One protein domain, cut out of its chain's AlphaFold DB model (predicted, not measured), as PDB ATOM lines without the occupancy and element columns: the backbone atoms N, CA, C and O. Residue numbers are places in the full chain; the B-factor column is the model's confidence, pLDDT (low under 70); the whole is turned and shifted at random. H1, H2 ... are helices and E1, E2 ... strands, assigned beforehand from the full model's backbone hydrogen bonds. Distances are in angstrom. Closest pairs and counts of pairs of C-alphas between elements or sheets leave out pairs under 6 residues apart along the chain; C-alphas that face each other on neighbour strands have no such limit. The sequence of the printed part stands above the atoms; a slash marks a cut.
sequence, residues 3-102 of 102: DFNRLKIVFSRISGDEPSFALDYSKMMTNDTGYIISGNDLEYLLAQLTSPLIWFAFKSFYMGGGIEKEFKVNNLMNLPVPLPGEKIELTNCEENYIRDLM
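What this domain is: This is residues 3 to 102 of the 102 residues of an uncharacterized protein of Ligilactobacillus agilis (UniProt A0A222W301). A small three-stranded sheet makes one end of the domain, with H1 over one face, and H2 follows in the middle with short H3 near one end of it. A long link, residues 77 to 91, then leads to H4, which packs on H2 at the end far from the sheet. The printed part has 100 residues, in the order E1 E2 E3 H1 H2 H3 H4; the sheet runs E2 E1 E3, antiparallel. The class is mixed, helices and strands, with under half of the residues in named elements. It is compact, with a radius of gyration of the C-alphas of 14.2 A, and spans 43 by 34 by 19 A.

Where its parts are: E1, residues 8 to 12, begins at C-alpha 8 (179.774, 204.302, 228.949) and is 13.4 A long. E2 is residues 21 to 24, and E3 is residues 34 to 38. H1 is residues 42 to 49, 10.1 A, and H2 is residues 52 to 62, 14.5 A. H3 is residues 73 to 76. H4, residues 92 to 101, 14.5 A, ends at C-alpha 101 (189.123, 232.093, 225.896).

How they stand to each other: E1 and E2 form a hairpin, with N 10 and O 22 2.8 A apart. E1 and E3 are antiparallel, with N 9 and O 37 2.8 A apart. H1 is on the sheet at a height of 8.9 A; its closest C-alpha pair with E2 is Phe 21 and Leu 46, 6.8 A. H2 and H4 touch, closest at the C-alphas of Phe 56 and Ile 98, 6.8 A. H2 and H3 only just touch, with 3 pairs of C-alphas within 8 A, closest at Tyr 62 and Asn 75, 5.2 A. In H1, H2 and H4 every O i to N i+4 pair is within hydrogen-bond range; H3 is too short for one.

The domain as a whole: The C-alphas farthest apart, of Asn 5 and Cys 93, are 43.9 A apart. The printed part has no cut, the H3 to H4 link is long, and no printed residue is under 70 in pLDDT.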
ATOM      1  N   ASP A   3     179.332 196.937 234.549       76.75
ATOM      2  CA  ASP A   3     179.452 198.335 234.103       76.75
ATOM      3  C   ASP A   3     180.490 198.544 232.989       76.75
ATOM      4  O   ASP A   3     180.331 199.434 232.159       76.75
ATOM      5  N   PHE A   4     181.502 197.672 232.882       83.25
ATOM      6  CA  PHE A   4     182.454 197.703 231.765       83.25
ATOM      7  C   PHE A   4     181.834 197.225 230.447       83.25
ATOM      8  O   PHE A   4     182.311 197.596 229.379       83.25
ATOM      9  N   ASN A   5     180.768 196.428 230.506       87.38
ATOM     10  CA  ASN A   5     180.079 195.889 229.333       87.38
ATOM     11  C   ASN A   5     178.856 196.712 228.916       87.38
ATOM     12  O   ASN A   5     178.222 196.397 227.903       87.38
ATOM     13  N   ARG A   6     178.508 197.739 229.695       91.38
ATOM     14  CA  ARG A   6     177.439 198.689 229.390       91.38
ATOM     15  C   ARG A   6     177.974 199.843 228.544       91.38
ATOM     16  O   ARG A   6     179.183 200.077 228.478       91.38
ATOM     17  N   LEU A   7     177.046 200.557 227.905       94.75
ATOM     18  CA  LEU A   7     177.345 201.846 227.292       94.75
ATOM     19  C   LEU A   7     177.924 202.771 228.369       94.75
ATOM     20  O   LEU A   7     177.397 202.838 229.482       94.75
ATOM     21  N   LYS A   8     179.025 203.437 228.039       95.88
ATOM     22  CA  LYS A   8     179.774 204.302 228.949       95.88
ATOM     23  C   LYS A   8     180.496 205.381 228.157       95.88
ATOM     24  O   LYS A   8     180.817 205.174 226.989       95.88
ATOM     25  N   ILE A   9     180.764 206.512 228.794       97.12
ATOM     26  CA  ILE A   9     181.703 207.505 228.277       97.12
ATOM     27  C   ILE A   9     183.099 207.100 228.741       97.12
ATOM     28  O   ILE A   9     183.277 206.761 229.909       97.12
ATOM     29  N   VAL A  10     184.079 207.145 227.847       96.00
ATOM     30  CA  VAL A  10     185.499 206.926 228.135       96.00
ATOM     31  C   VAL A  10     186.272 208.222 227.916       96.00
ATOM     32  O   VAL A  10     185.969 208.984 226.994       96.00
ATOM     33  N   PHE A  11     187.254 208.485 228.774       95.56
ATOM     34  CA  PHE A  11     188.132 209.653 228.680       95.56
ATOM     35  C   PHE A  11     189.445 209.410 229.432       95.56
ATOM     36  O   PHE A  11     189.535 208.530 230.287       95.56
ATOM     37  N   SER A  12     190.482 210.173 229.100       94.25
ATOM     38  CA  SER A  12     191.812 210.038 229.708       94.25
ATOM     39  C   SER A  12     191.942 210.883 230.973       94.25
ATOM     40  O   SER A  12     191.320 211.935 231.100       94.25
ATOM     41  N   ARG A  13     192.819 210.472 231.893       93.38
ATOM     42  CA  ARG A  13     193.145 211.244 233.101       93.38
ATOM     43  C   ARG A  13     193.763 212.606 232.800       93.38
ATOM     44  O   ARG A  13     193.565 213.532 233.575       93.38
ATOM     45  N   ILE A  14     194.514 212.729 231.712       92.19
ATOM     46  CA  ILE A  14     195.078 214.001 231.252       92.19
ATOM     47  C   ILE A  14     194.368 214.404 229.965       92.19
ATOM     48  O   ILE A  14     194.256 213.593 229.042       92.19
ATOM     49  N   SER A  15     193.891 215.646 229.922       86.38
ATOM     50  CA  SER A  15     193.244 216.233 228.750       86.38
ATOM     51  C   SER A  15     194.232 216.900 227.798       86.38
ATOM     52  O   SER A  15     195.306 217.346 228.204       86.38
ATOM     53  N   GLY A  16     193.809 217.067 226.544       85.31
ATOM     54  CA  GLY A  16     194.315 218.123 225.666       85.31
ATOM     55  C   GLY A  16     193.636 219.474 225.936       85.31
ATOM     56  O   GLY A  16     192.953 219.652 226.946       85.31
ATOM     57  N   ASP A  17     193.805 220.421 225.013       86.50
ATOM     58  CA  ASP A  17     193.177 221.757 225.070       86.50
ATOM     59  C   ASP A  17     191.657 221.740 224.793       86.50
ATOM     60  O   ASP A  17     190.924 222.676 225.144       86.50
ATOM     61  N   GLU A  18     191.179 220.630 224.232       91.19
ATOM     62  CA  GLU A  18     189.805 220.388 223.801       91.19
ATOM     63  C   GLU A  18     189.151 219.231 224.582       91.19
ATOM     64  O   GLU A  18     189.855 218.318 225.047       91.19
ATOM     65  N   PRO A  19     187.808 219.231 224.723       92.62
ATOM     66  CA  PRO A  19     187.095 218.181 225.440       92.62
ATOM     67  C   PRO A  19     187.252 216.843 224.709       92.62
ATOM     68  O   PRO A  19     186.845 216.693 223.562       92.62
ATOM     69  N   SER A  20     187.822 215.849 225.391       93.50
ATOM     70  CA  SER A  20     188.133 214.534 224.815       93.50
ATOM     71  C   SER A  20     187.344 213.430 225.516       93.50
ATOM     72  O   SER A  20     187.875 212.681 226.337       93.50
ATOM     73  N   PHE A  21     186.056 213.349 225.188       96.12
ATOM     74  CA  PHE A  21     185.118 212.352 225.702       96.12
ATOM     75  C   PHE A  21     184.509 211.570 224.540       96.12
ATOM     76  O   PHE A  21     184.185 212.153 223.507       96.12
ATOM     77  N   ALA A  22     184.321 210.262 224.703       95.69
ATOM     78  CA  ALA A  22     183.704 209.428 223.673       95.69
ATOM     79  C   ALA A  22     182.770 208.382 224.278       95.69
ATOM     80  O   ALA A  22     183.066 207.821 225.329       95.69
ATOM     81  N   LEU A  23     181.663 208.078 223.598       97.06
ATOM     82  CA  LEU A  23     180.851 206.908 223.927       97.06
ATOM     83  C   LEU A  23     181.540 205.639 223.438       97.06
ATOM     84  O   LEU A  23     181.948 205.543 222.280       97.06
ATOM     85  N   ASP A  24     181.619 204.647 224.313       96.12
ATOM     86  CA  ASP A  24     182.126 203.329 223.979       96.12
ATOM     87  C   ASP A  24     180.980 202.349 223.701       96.12
ATOM     88  O   ASP A  24     180.328 201.836 224.613       96.12
ATOM     89  N   TYR A  25     180.787 202.057 222.417       93.75
ATOM     90  CA  TYR A  25     179.848 201.047 221.922       93.75
ATOM     91  C   TYR A  25     180.464 199.641 221.841       93.75
ATOM     92  O   TYR A  25     179.743 198.658 221.665       93.75
ATOM     93  N   SER A  26     181.786 199.533 221.978       93.00
ATOM     94  CA  SER A  26     182.557 198.310 221.732       93.00
ATOM     95  C   SER A  26     182.927 197.558 223.011       93.00
ATOM     96  O   SER A  26     183.590 196.526 222.934       93.00
ATOM     97  N   LYS A  27     182.481 198.032 224.185       91.69
ATOM     98  CA  LYS A  27     182.763 197.422 225.500       91.69
ATOM     99  C   LYS A  27     184.267 197.321 225.786       91.69
ATOM    100  O   LYS A  27     184.745 196.360 226.383       91.69
ATOM    101  N   MET A  28     185.006 198.332 225.349       89.44
ATOM    102  CA  MET A  28     186.435 198.473 225.571       89.44
ATOM    103  C   MET A  28     186.744 198.624 227.065       89.44
ATOM    104  O   MET A  28     185.984 199.225 227.832       89.44
ATOM    105  N   MET A  29     187.901 198.100 227.465       90.06
ATOM    106  CA  MET A  29     188.487 198.346 228.780       90.06
ATOM    107  C   MET A  29     189.500 199.487 228.692       90.06
ATOM    108  O   MET A  29     190.221 199.609 227.702       90.06
ATOM    109  N   THR A  30     189.570 200.298 229.743       90.75
ATOM    110  CA  THR A  30     190.610 201.315 229.903       90.75
ATOM    111  C   THR A  30     191.765 200.757 230.734       90.75
ATOM    112  O   THR A  30     191.591 199.828 231.524       90.75
ATOM    113  N   ASN A  31     192.956 201.326 230.559       92.56
ATOM    114  CA  ASN A  31     194.056 201.142 231.503       92.56
ATOM    115  C   ASN A  31     193.823 201.994 232.772       92.56
ATOM    116  O   ASN A  31     192.787 202.643 232.927       92.56
ATOM    117  N   ASP A  32     194.798 202.004 233.676       90.31
ATOM    118  CA  ASP A  32     194.784 202.750 234.941       90.31
ATOM    119  C   ASP A  32     194.820 204.282 234.778       90.31
ATOM    120  O   ASP A  32     194.533 205.013 235.728       90.31
ATOM    121  N   THR A  33     195.140 204.778 233.579       91.75
ATOM    122  CA  THR A  33     195.129 206.208 233.238       91.75
ATOM    123  C   THR A  33     193.879 206.646 232.474       91.75
ATOM    124  O   THR A  33     193.760 207.825 232.139       91.75
ATOM    125  N   GLY A  34     192.933 205.736 232.231       92.88
ATOM    126  CA  GLY A  34     191.628 206.041 231.658       92.88
ATOM    127  C   GLY A  34     190.510 205.983 232.694       92.88
ATOM    128  O   GLY A  34     190.541 205.196 233.641       92.88
ATOM    129  N   TYR A  35     189.496 206.810 232.484       93.94
ATOM    130  CA  TYR A  35     188.292 206.880 233.293       93.94
ATOM    131  C   TYR A  35     187.060 206.523 232.475       93.94
ATOM    132  O   TYR A  35     187.034 206.647 231.247       93.94
ATOM    133  N   ILE A  36     186.023 206.087 233.192       94.88
ATOM    134  CA  ILE A  36     184.722 205.772 232.618       94.88
ATOM    135  C   ILE A  36     183.611 206.495 233.380       94.88
ATOM    136  O   ILE A  36     183.662 206.597 234.605       94.88
ATOM    137  N   ILE A  37     182.587 206.949 232.659       95.38
ATOM    138  CA  ILE A  37     181.300 207.369 233.222       95.38
ATOM    139  C   ILE A  37     180.251 206.379 232.734       95.38
ATOM    140  O   ILE A  37     180.090 206.179 231.532       95.38
ATOM    141  N   SER A  38     179.537 205.760 233.666       93.88
ATOM    142  CA  SER A  38     178.415 204.866 233.376       93.88
ATOM    143  C   SER A  38     177.162 205.381 234.080       93.88
ATOM    144  O   SER A  38     177.260 206.114 235.063       93.88
ATOM    145  N   GLY A  39     175.987 205.035 233.560       92.81
ATOM    146  CA  GLY A  39     174.717 205.548 234.067       92.81
ATOM    147  C   GLY A  39     173.668 205.643 232.967       92.81
ATOM    148  O   GLY A  39     173.709 204.884 231.998       92.81
ATOM    149  N   ASN A  40     172.739 206.579 233.136       92.50
ATOM    150  CA  ASN A  40     171.696 206.893 232.163       92.50
ATOM    151  C   ASN A  40     172.039 208.196 231.419       92.50
ATOM    152  O   ASN A  40     172.941 208.922 231.835       92.50
ATOM    153  N   ASP A  41     171.336 208.466 230.315       95.00
ATOM    154  CA  ASP A  41     171.397 209.741 229.575       95.00
ATOM    155  C   ASP A  41     172.807 210.152 229.103       95.00
ATOM    156  O   ASP A  41     173.137 211.332 228.976       95.00
ATOM    157  N   LEU A  42     173.653 209.159 228.810       96.56
ATOM    158  CA  LEU A  42     175.064 209.371 228.474       96.56
ATOM    159  C   LEU A  42     175.271 210.184 227.190       96.56
ATOM    160  O   LEU A  42     176.254 210.906 227.087       96.56
ATOM    161  N   GLU A  43     174.361 210.099 226.223       96.62
ATOM    162  CA  GLU A  43     174.419 210.911 224.999       96.62
ATOM    163  C   GLU A  43     174.217 212.399 225.299       96.62
ATOM    164  O   GLU A  43     174.950 213.245 224.787       96.62
ATOM    165  N   TYR A  44     173.264 212.720 226.181       96.94
ATOM    166  CA  TYR A  44     173.042 214.088 226.632       96.94
ATOM    167  C   TYR A  44     174.239 214.594 227.438       96.94
ATOM    168  O   TYR A  44     174.753 215.677 227.160       96.94
ATOM    169  N   LEU A  45     174.719 213.791 228.393       97.38
ATOM    170  CA  LEU A  45     175.891 214.144 229.189       97.38
ATOM    171  C   LEU A  45     177.119 214.370 228.302       97.38
ATOM    172  O   LEU A  45     177.828 215.350 228.500       97.38
ATOM    173  N   LEU A  46     177.349 213.514 227.301       97.75
ATOM    174  CA  LEU A  46     178.432 213.698 226.339       97.75
ATOM    175  C   LEU A  46     178.305 215.046 225.629       97.75
ATOM    176  O   LEU A  46     179.267 215.809 225.619       97.75
ATOM    177  N   ALA A  47     177.121 215.362 225.094       97.00
ATOM    178  CA  ALA A  47     176.879 216.630 224.412       97.00
ATOM    179  C   ALA A  47     177.166 217.836 225.323       97.00
ATOM    180  O   ALA A  47     177.787 218.801 224.875       97.00
ATOM    181  N   GLN A  48     176.776 217.762 226.601       97.06
ATOM    182  CA  GLN A  48     177.096 218.796 227.586       97.06
ATOM    183  C   GLN A  48     178.601 218.880 227.853       97.06
ATOM    184  O   GLN A  48     179.154 219.966 227.736       97.06
ATOM    185  N   LEU A  49     179.286 217.768 228.137       96.31
ATOM    186  CA  LEU A  49     180.731 217.739 228.421       96.31
ATOM    187  C   LEU A  49     181.586 218.253 227.254       96.31
ATOM    188  O   LEU A  49     182.661 218.806 227.480       96.31
ATOM    189  N   THR A  50     181.111 218.092 226.017       95.38
ATOM    190  CA  THR A  50     181.755 218.640 224.813       95.38
ATOM    191  C   THR A  50     181.275 220.040 224.437       95.38
ATOM    192  O   THR A  50     181.776 220.621 223.477       95.38
ATOM    193  N   SER A  51     180.290 220.594 225.149       94.56
ATOM    194  CA  SER A  51     179.773 221.925 224.844       94.56
ATOM    195  C   SER A  51     180.786 223.008 225.236       94.56
ATOM    196  O   SER A  51     181.475 222.863 226.251       94.56
ATOM    197  N   PRO A  52     180.852 224.127 224.495       92.81
ATOM    198  CA  PRO A  52     181.825 225.176 224.777       92.81
ATOM    199  C   PRO A  52     181.693 225.763 226.195       92.81
ATOM    200  O   PRO A  52     182.685 225.927 226.897       92.81
ATOM    201  N   LEU A  53     180.464 226.001 226.665       94.75
ATOM    202  CA  LEU A  53     180.201 226.559 227.997       94.75
ATOM    203  C   LEU A  53     180.652 225.626 229.131       94.75
ATOM    204  O   LEU A  53     181.342 226.058 230.055       94.75
ATOM    205  N   ILE A  54     180.267 224.350 229.074       95.62
ATOM    206  CA  ILE A  54     180.628 223.382 230.116       95.62
ATOM    207  C   ILE A  54     182.126 223.087 230.064       95.62
ATOM    208  O   ILE A  54     182.759 222.977 231.115       95.62
ATOM    209  N   TRP A  55     182.718 223.026 228.867       94.38
ATOM    210  CA  TRP A  55     184.161 222.868 228.715       94.38
ATOM    211  C   TRP A  55     184.931 224.047 229.303       94.38
ATOM    212  O   TRP A  55     185.893 223.844 230.045       94.38
ATOM    213  N   PHE A  56     184.485 225.274 229.032       94.69
ATOM    214  CA  PHE A  56     185.016 226.480 229.657       94.69
ATOM    215  C   PHE A  56     184.937 226.392 231.186       94.69
ATOM    216  O   PHE A  56     185.963 226.503 231.855       94.69
ATOM    217  N   ALA A  57     183.753 226.111 231.740       95.19
ATOM    218  CA  ALA A  57     183.568 226.003 233.185       95.19
ATOM    219  C   ALA A  57     184.498 224.942 233.791       95.19
ATOM    220  O   ALA A  57     185.149 225.188 234.810       95.19
ATOM    221  N   PHE A  58     184.612 223.785 233.137       94.31
ATOM    222  CA  PHE A  58     185.513 222.727 233.558       94.31
ATOM    223  C   PHE A  58     186.974 223.193 233.557       94.31
ATOM    224  O   PHE A  58     187.612 223.137 234.608       94.31
ATOM    225  N   LYS A  59     187.494 223.707 232.433       92.50
ATOM    226  CA  LYS A  59     188.880 224.199 232.321       92.50
ATOM    227  C   LYS A  59     189.204 225.274 233.357       92.50
ATOM    228  O   LYS A  59     190.283 225.248 233.941       92.50
ATOM    229  N   SER A  60     188.285 226.207 233.582       92.75
ATOM    230  CA  SER A  60     188.519 227.361 234.450       92.75
ATOM    231  C   SER A  60     188.453 227.028 235.938       92.75
ATOM    232  O   SER A  60     189.188 227.635 236.717       92.75
ATOM    233  N   PHE A  61     187.580 226.101 236.348       93.38
ATOM    234  CA  PHE A  61     187.231 225.952 237.766       93.38
ATOM    235  C   PHE A  61     187.337 224.526 238.316       93.38
ATOM    236  O   PHE A  61     187.486 224.361 239.526       93.38
ATOM    237  N   TYR A  62     187.276 223.498 237.467       94.12
ATOM    238  CA  TYR A  62     187.214 222.096 237.905       94.12
ATOM    239  C   TYR A  62     188.397 221.249 237.415       94.12
ATOM    240  O   TYR A  62     188.663 220.181 237.970       94.12
ATOM    241  N   MET A  63     189.151 221.720 236.425       91.56
ATOM    242  CA  MET A  63     190.376 221.083 235.958       91.56
ATOM    243  C   MET A  63     191.509 221.252 236.981       91.56
ATOM    244  O   MET A  63     191.608 222.263 237.675       91.56
ATOM    245  N   GLY A  64     192.379 220.249 237.073       86.12
ATOM    246  CA  GLY A  64     193.547 220.252 237.946       86.12
ATOM    247  C   GLY A  64     193.577 219.056 238.889       86.12
ATOM    248  O   GLY A  64     192.779 218.127 238.800       86.12
ATOM    249  N   GLY A  65     194.529 219.077 239.818       78.56
ATOM    250  CA  GLY A  65     194.837 217.918 240.664       78.56
ATOM    251  C   GLY A  65     196.307 217.797 241.059       78.56
ATOM    252  O   GLY A  65     196.649 216.921 241.849       78.56
ATOM    253  N   GLY A  66     197.142 218.734 240.597       81.25
ATOM    254  CA  GLY A  66     198.586 218.760 240.827       81.25
ATOM    255  C   GLY A  66     199.384 218.610 239.531       81.25
ATOM    256  O   GLY A  66     200.572 218.914 239.522       81.25
ATOM    257  N   ILE A  67     198.722 218.199 238.444       85.31
ATOM    258  CA  ILE A  67     199.285 218.098 237.096       85.31
ATOM    259  C   ILE A  67     198.468 218.982 236.145       85.31
ATOM    260  O   ILE A  67     197.251 219.129 236.293       85.31
ATOM    261  N   GLU A  68     199.146 219.599 235.179       87.88
ATOM    262  CA  GLU A  68     198.503 220.395 234.135       87.88
ATOM    263  C   GLU A  68     197.484 219.541 233.361       87.88
ATOM    264  O   GLU A  68     197.766 218.398 233.000       87.88
ATOM    265  N   LYS A  69     196.288 220.093 233.122       89.69
ATOM    266  CA  LYS A  69     195.196 219.442 232.374       89.69
ATOM    267  C   LYS A  69     194.684 218.121 232.966       89.69
ATOM    268  O   LYS A  69     194.064 217.322 232.265       89.69
ATOM    269  N   GLU A  70     194.906 217.884 234.256       92.81
ATOM    270  CA  GLU A  70     194.404 216.685 234.929       92.81
ATOM    271  C   GLU A  70     192.883 216.726 235.154       92.81
ATOM    272  O   GLU A  70     192.325 217.705 235.657       92.81
ATOM    273  N   PHE A  71     192.222 215.613 234.840       92.31
ATOM    274  CA  PHE A  71     190.872 215.285 235.276       92.31
ATOM    275  C   PHE A  71     190.912 214.633 236.655       92.31
ATOM    276  O   PHE A  71     191.093 213.423 236.794       92.31
ATOM    277  N   LYS A  72     190.667 215.415 237.704       91.88
ATOM    278  CA  LYS A  72     190.394 214.849 239.025       91.88
ATOM    279  C   LYS A  72     188.920 214.480 239.130       91.88
ATOM    280  O   LYS A  72     188.061 215.358 239.130       91.88
ATOM    281  N   VAL A  73     188.627 213.186 239.280       90.88
ATOM    282  CA  VAL A  73     187.251 212.653 239.329       90.88
ATOM    283  C   VAL A  73     186.376 213.397 240.345       90.88
ATOM    284  O   VAL A  73     185.259 213.773 240.020       90.88
ATOM    285  N   ASN A  74     186.897 213.708 241.538       92.69
ATOM    286  CA  ASN A  74     186.142 214.456 242.552       92.69
ATOM    287  C   ASN A  74     185.741 215.865 242.091       92.69
ATOM    288  O   ASN A  74     184.694 216.353 242.497       92.69
ATOM    289  N   ASN A  75     186.552 216.523 241.263       94.25
ATOM    290  CA  ASN A  75     186.197 217.828 240.718       94.25
ATOM    291  C   ASN A  75     185.157 217.680 239.607       94.25
ATOM    292  O   ASN A  75     184.179 218.416 239.597       94.25
ATOM    293  N   LEU A  76     185.334 216.697 238.716       93.44
ATOM    294  CA  LEU A  76     184.374 216.413 237.647       93.44
ATOM    295  C   LEU A  76     182.984 216.065 238.204       93.44
ATOM    296  O   LEU A  76     181.987 216.527 237.669       93.44
ATOM    297  N   MET A  77     182.914 215.328 239.317       93.69
ATOM    298  CA  MET A  77     181.653 215.024 240.013       93.69
ATOM    299  C   MET A  77     180.940 216.265 240.570       93.69
ATOM    300  O   MET A  77     179.738 216.212 240.807       93.69
ATOM    301  N   ASN A  78     181.668 217.365 240.786       95.12
ATOM    302  CA  ASN A  78     181.114 218.636 241.251       95.12
ATOM    303  C   ASN A  78     180.821 219.614 240.102       95.12
ATOM    304  O   ASN A  78     180.335 220.711 240.370       95.12
ATOM    305  N   LEU A  79     181.125 219.255 238.849       95.69
ATOM    306  CA  LEU A  79     180.844 220.094 237.687       95.69
ATOM    307  C   LEU A  79     179.320 220.219 237.511       95.69
ATOM    308  O   LEU A  79     178.654 219.203 237.296       95.69
ATOM    309  N   PRO A  80     178.745 221.434 237.571       94.56
ATOM    310  CA  PRO A  80     177.329 221.618 237.312       94.56
ATOM    311  C   PRO A  80     177.041 221.361 235.833       94.56
ATOM    312  O   PRO A  80     177.594 222.020 234.953       94.56
ATOM    313  N   VAL A  81     176.151 220.410 235.572       95.25
ATOM    314  CA  VAL A  81     175.629 220.107 234.239       95.25
ATOM    315  C   VAL A  81     174.118 220.339 234.283       95.25
ATOM    316  O   VAL A  81     173.469 219.788 235.175       95.25
ATOM    317  N   PRO A  82     173.549 221.164 233.383       95.06
ATOM    318  CA  PRO A  82     172.111 221.409 233.359       95.06
ATOM    319  C   PRO A  82     171.356 220.109 233.079       95.06
ATOM    320  O   PRO A  82     171.870 219.219 232.400       95.06
ATOM    321  N   LEU A  83     170.137 219.991 233.598       93.75
ATOM    322  CA  LEU A  83     169.282 218.857 233.264       93.75
ATOM    323  C   LEU A  83     168.655 219.039 231.871       93.75
ATOM    324  O   LEU A  83     168.494 220.170 231.400       93.75
ATOM    325  N   PRO A  84     168.246 217.950 231.194       92.31
ATOM    326  CA  PRO A  84     167.529 218.051 229.929       92.31
ATOM    327  C   PRO A  84     166.316 218.987 230.025       92.31
ATOM    328  O   PRO A  84     165.416 218.783 230.835       92.31
ATOM    329  N   GLY A  85     166.290 220.012 229.171       90.38
ATOM    330  CA  GLY A  85     165.235 221.031 229.145       90.38
ATOM    331  C   GLY A  85     165.550 222.296 229.948       90.38
ATOM    332  O   GLY A  85     164.942 223.331 229.681       90.38
ATOM    333  N   GLU A  86     166.532 222.258 230.848       92.50
ATOM    334  CA  GLU A  86     167.067 223.455 231.493       92.50
ATOM    335  C   GLU A  86     168.074 224.139 230.565       92.50
ATOM    336  O   GLU A  86     168.888 223.493 229.900       92.50
ATOM    337  N   LYS A  87     168.000 225.469 230.493       86.88
ATOM    338  CA  LYS A  87     168.917 226.280 229.695       86.88
ATOM    339  C   LYS A  87     169.664 227.230 230.608       86.88
ATOM    340  O   LYS A  87     169.060 227.886 231.450       86.88
ATOM    341  N   ILE A  88     170.972 227.309 230.398       91.50
ATOM    342  CA  ILE A  88     171.792 228.361 230.983       91.50
ATOM    343  C   ILE A  88     171.677 229.556 230.042       91.50
ATOM    344  O   ILE A  88     172.056 229.465 228.875       91.50
ATOM    345  N   GLU A  89     171.101 230.644 230.537       93.06
ATOM    346  CA  GLU A  89     171.043 231.903 229.803       93.06
ATOM    347  C   GLU A  89     172.330 232.683 230.050       93.06
ATOM    348  O   GLU A  89     172.733 232.887 231.196       93.06
ATOM    349  N   LEU A  90     172.974 233.098 228.963       93.62
ATOM    350  CA  LEU A  90     174.160 233.938 228.986       93.62
ATOM    351  C   LEU A  90     173.835 235.278 228.340       93.62
ATOM    352  O   LEU A  90     173.064 235.374 227.383       93.62
ATOM    353  N   THR A  91     174.452 236.331 228.850       97.06
ATOM    354  CA  THR A  91     174.495 237.617 228.163       97.06
ATOM    355  C   THR A  91     175.463 237.545 226.980       97.06
ATOM    356  O   THR A  91     176.445 236.805 227.001       97.06
ATOM    357  N   ASN A  92     175.268 238.402 225.974       96.44
ATOM    358  CA  ASN A  92     176.195 238.501 224.835       96.44
ATOM    359  C   ASN A  92     177.649 238.773 225.271       96.44
ATOM    360  O   ASN A  92     178.594 238.373 224.595       96.44
ATOM    361  N   CYS A  93     177.845 239.491 226.382       96.25
ATOM    362  CA  CYS A  93     179.175 239.760 226.927       96.25
ATOM    363  C   CYS A  93     179.841 238.477 227.439       96.25
ATOM    364  O   CYS A  93     181.016 238.257 227.160       96.25
ATOM    365  N   GLU A  94     179.094 237.631 228.148       95.00
ATOM    366  CA  GLU A  94     179.587 236.345 228.652       95.00
ATOM    367  C   GLU A  94     179.867 235.372 227.508       95.00
ATOM    368  O   GLU A  94     180.925 234.749 227.493       95.00
ATOM    369  N   GLU A  95     178.979 235.291 226.514       93.81
ATOM    370  CA  GLU A  95     179.194 234.446 225.334       93.81
ATOM    371  C   GLU A  95     180.475 234.826 224.584       93.81
ATOM    372  O   GLU A  95     181.284 233.956 224.258       93.81
ATOM    373  N   ASN A  96     180.690 236.125 224.347       94.50
ATOM    374  CA  ASN A  96     181.904 236.606 223.688       94.50
ATOM    375  C   ASN A  96     183.151 236.331 224.534       94.50
ATOM    376  O   ASN A  96     184.139 235.832 224.007       94.50
ATOM    377  N   TYR A  97     183.088 236.584 225.844       93.88
ATOM    378  CA  TYR A  97     184.201 236.312 226.753       93.88
ATOM    379  C   TYR A  97     184.603 234.833 226.751       93.88
ATOM    380  O   TYR A  97     185.785 234.510 226.661       93.88
ATOM    381  N   ILE A  98     183.620 233.931 226.817       93.25
ATOM    382  CA  ILE A  98     183.856 232.486 226.770       93.25
ATOM    383  C   ILE A  98     184.480 232.101 225.429       93.25
ATOM    384  O   ILE A  98     185.458 231.356 225.407       93.25
ATOM    385  N   ARG A  99     183.949 232.626 224.317       89.06
ATOM    386  CA  ARG A  99     184.464 232.344 222.972       89.06
ATOM    387  C   ARG A  99     185.910 232.798 222.786       89.06
ATOM    388  O   ARG A  99     186.659 232.094 222.130       89.06
ATOM    389  N   ASP A 100     186.297 233.935 223.355       89.50
ATOM    390  CA  ASP A 100     187.653 234.480 223.211       89.50
ATOM    391  C   ASP A 100     188.703 233.714 224.048       89.50
ATOM    392  O   ASP A 100     189.903 233.847 223.807       89.50
ATOM    393  N   LEU A 101     188.266 232.918 225.033       83.81
ATOM    394  CA  LEU A 101     189.123 232.093 225.896       83.81
ATOM    395  C   LEU A 101     189.244 230.627 225.459       83.81
ATOM    396  O   LEU A 101     190.006 229.868 226.073       83.81
ATOM    397  N   MET A 102     188.464 230.207 224.465       78.50
ATOM    398  CA  MET A 102     188.507 228.855 223.905       78.50
ATOM    399  C   MET A 102     189.306 228.828 222.616       78.50
ATOM    400  O   MET A 102     190.103 227.873 222.510       78.50
TER     401      MET A 102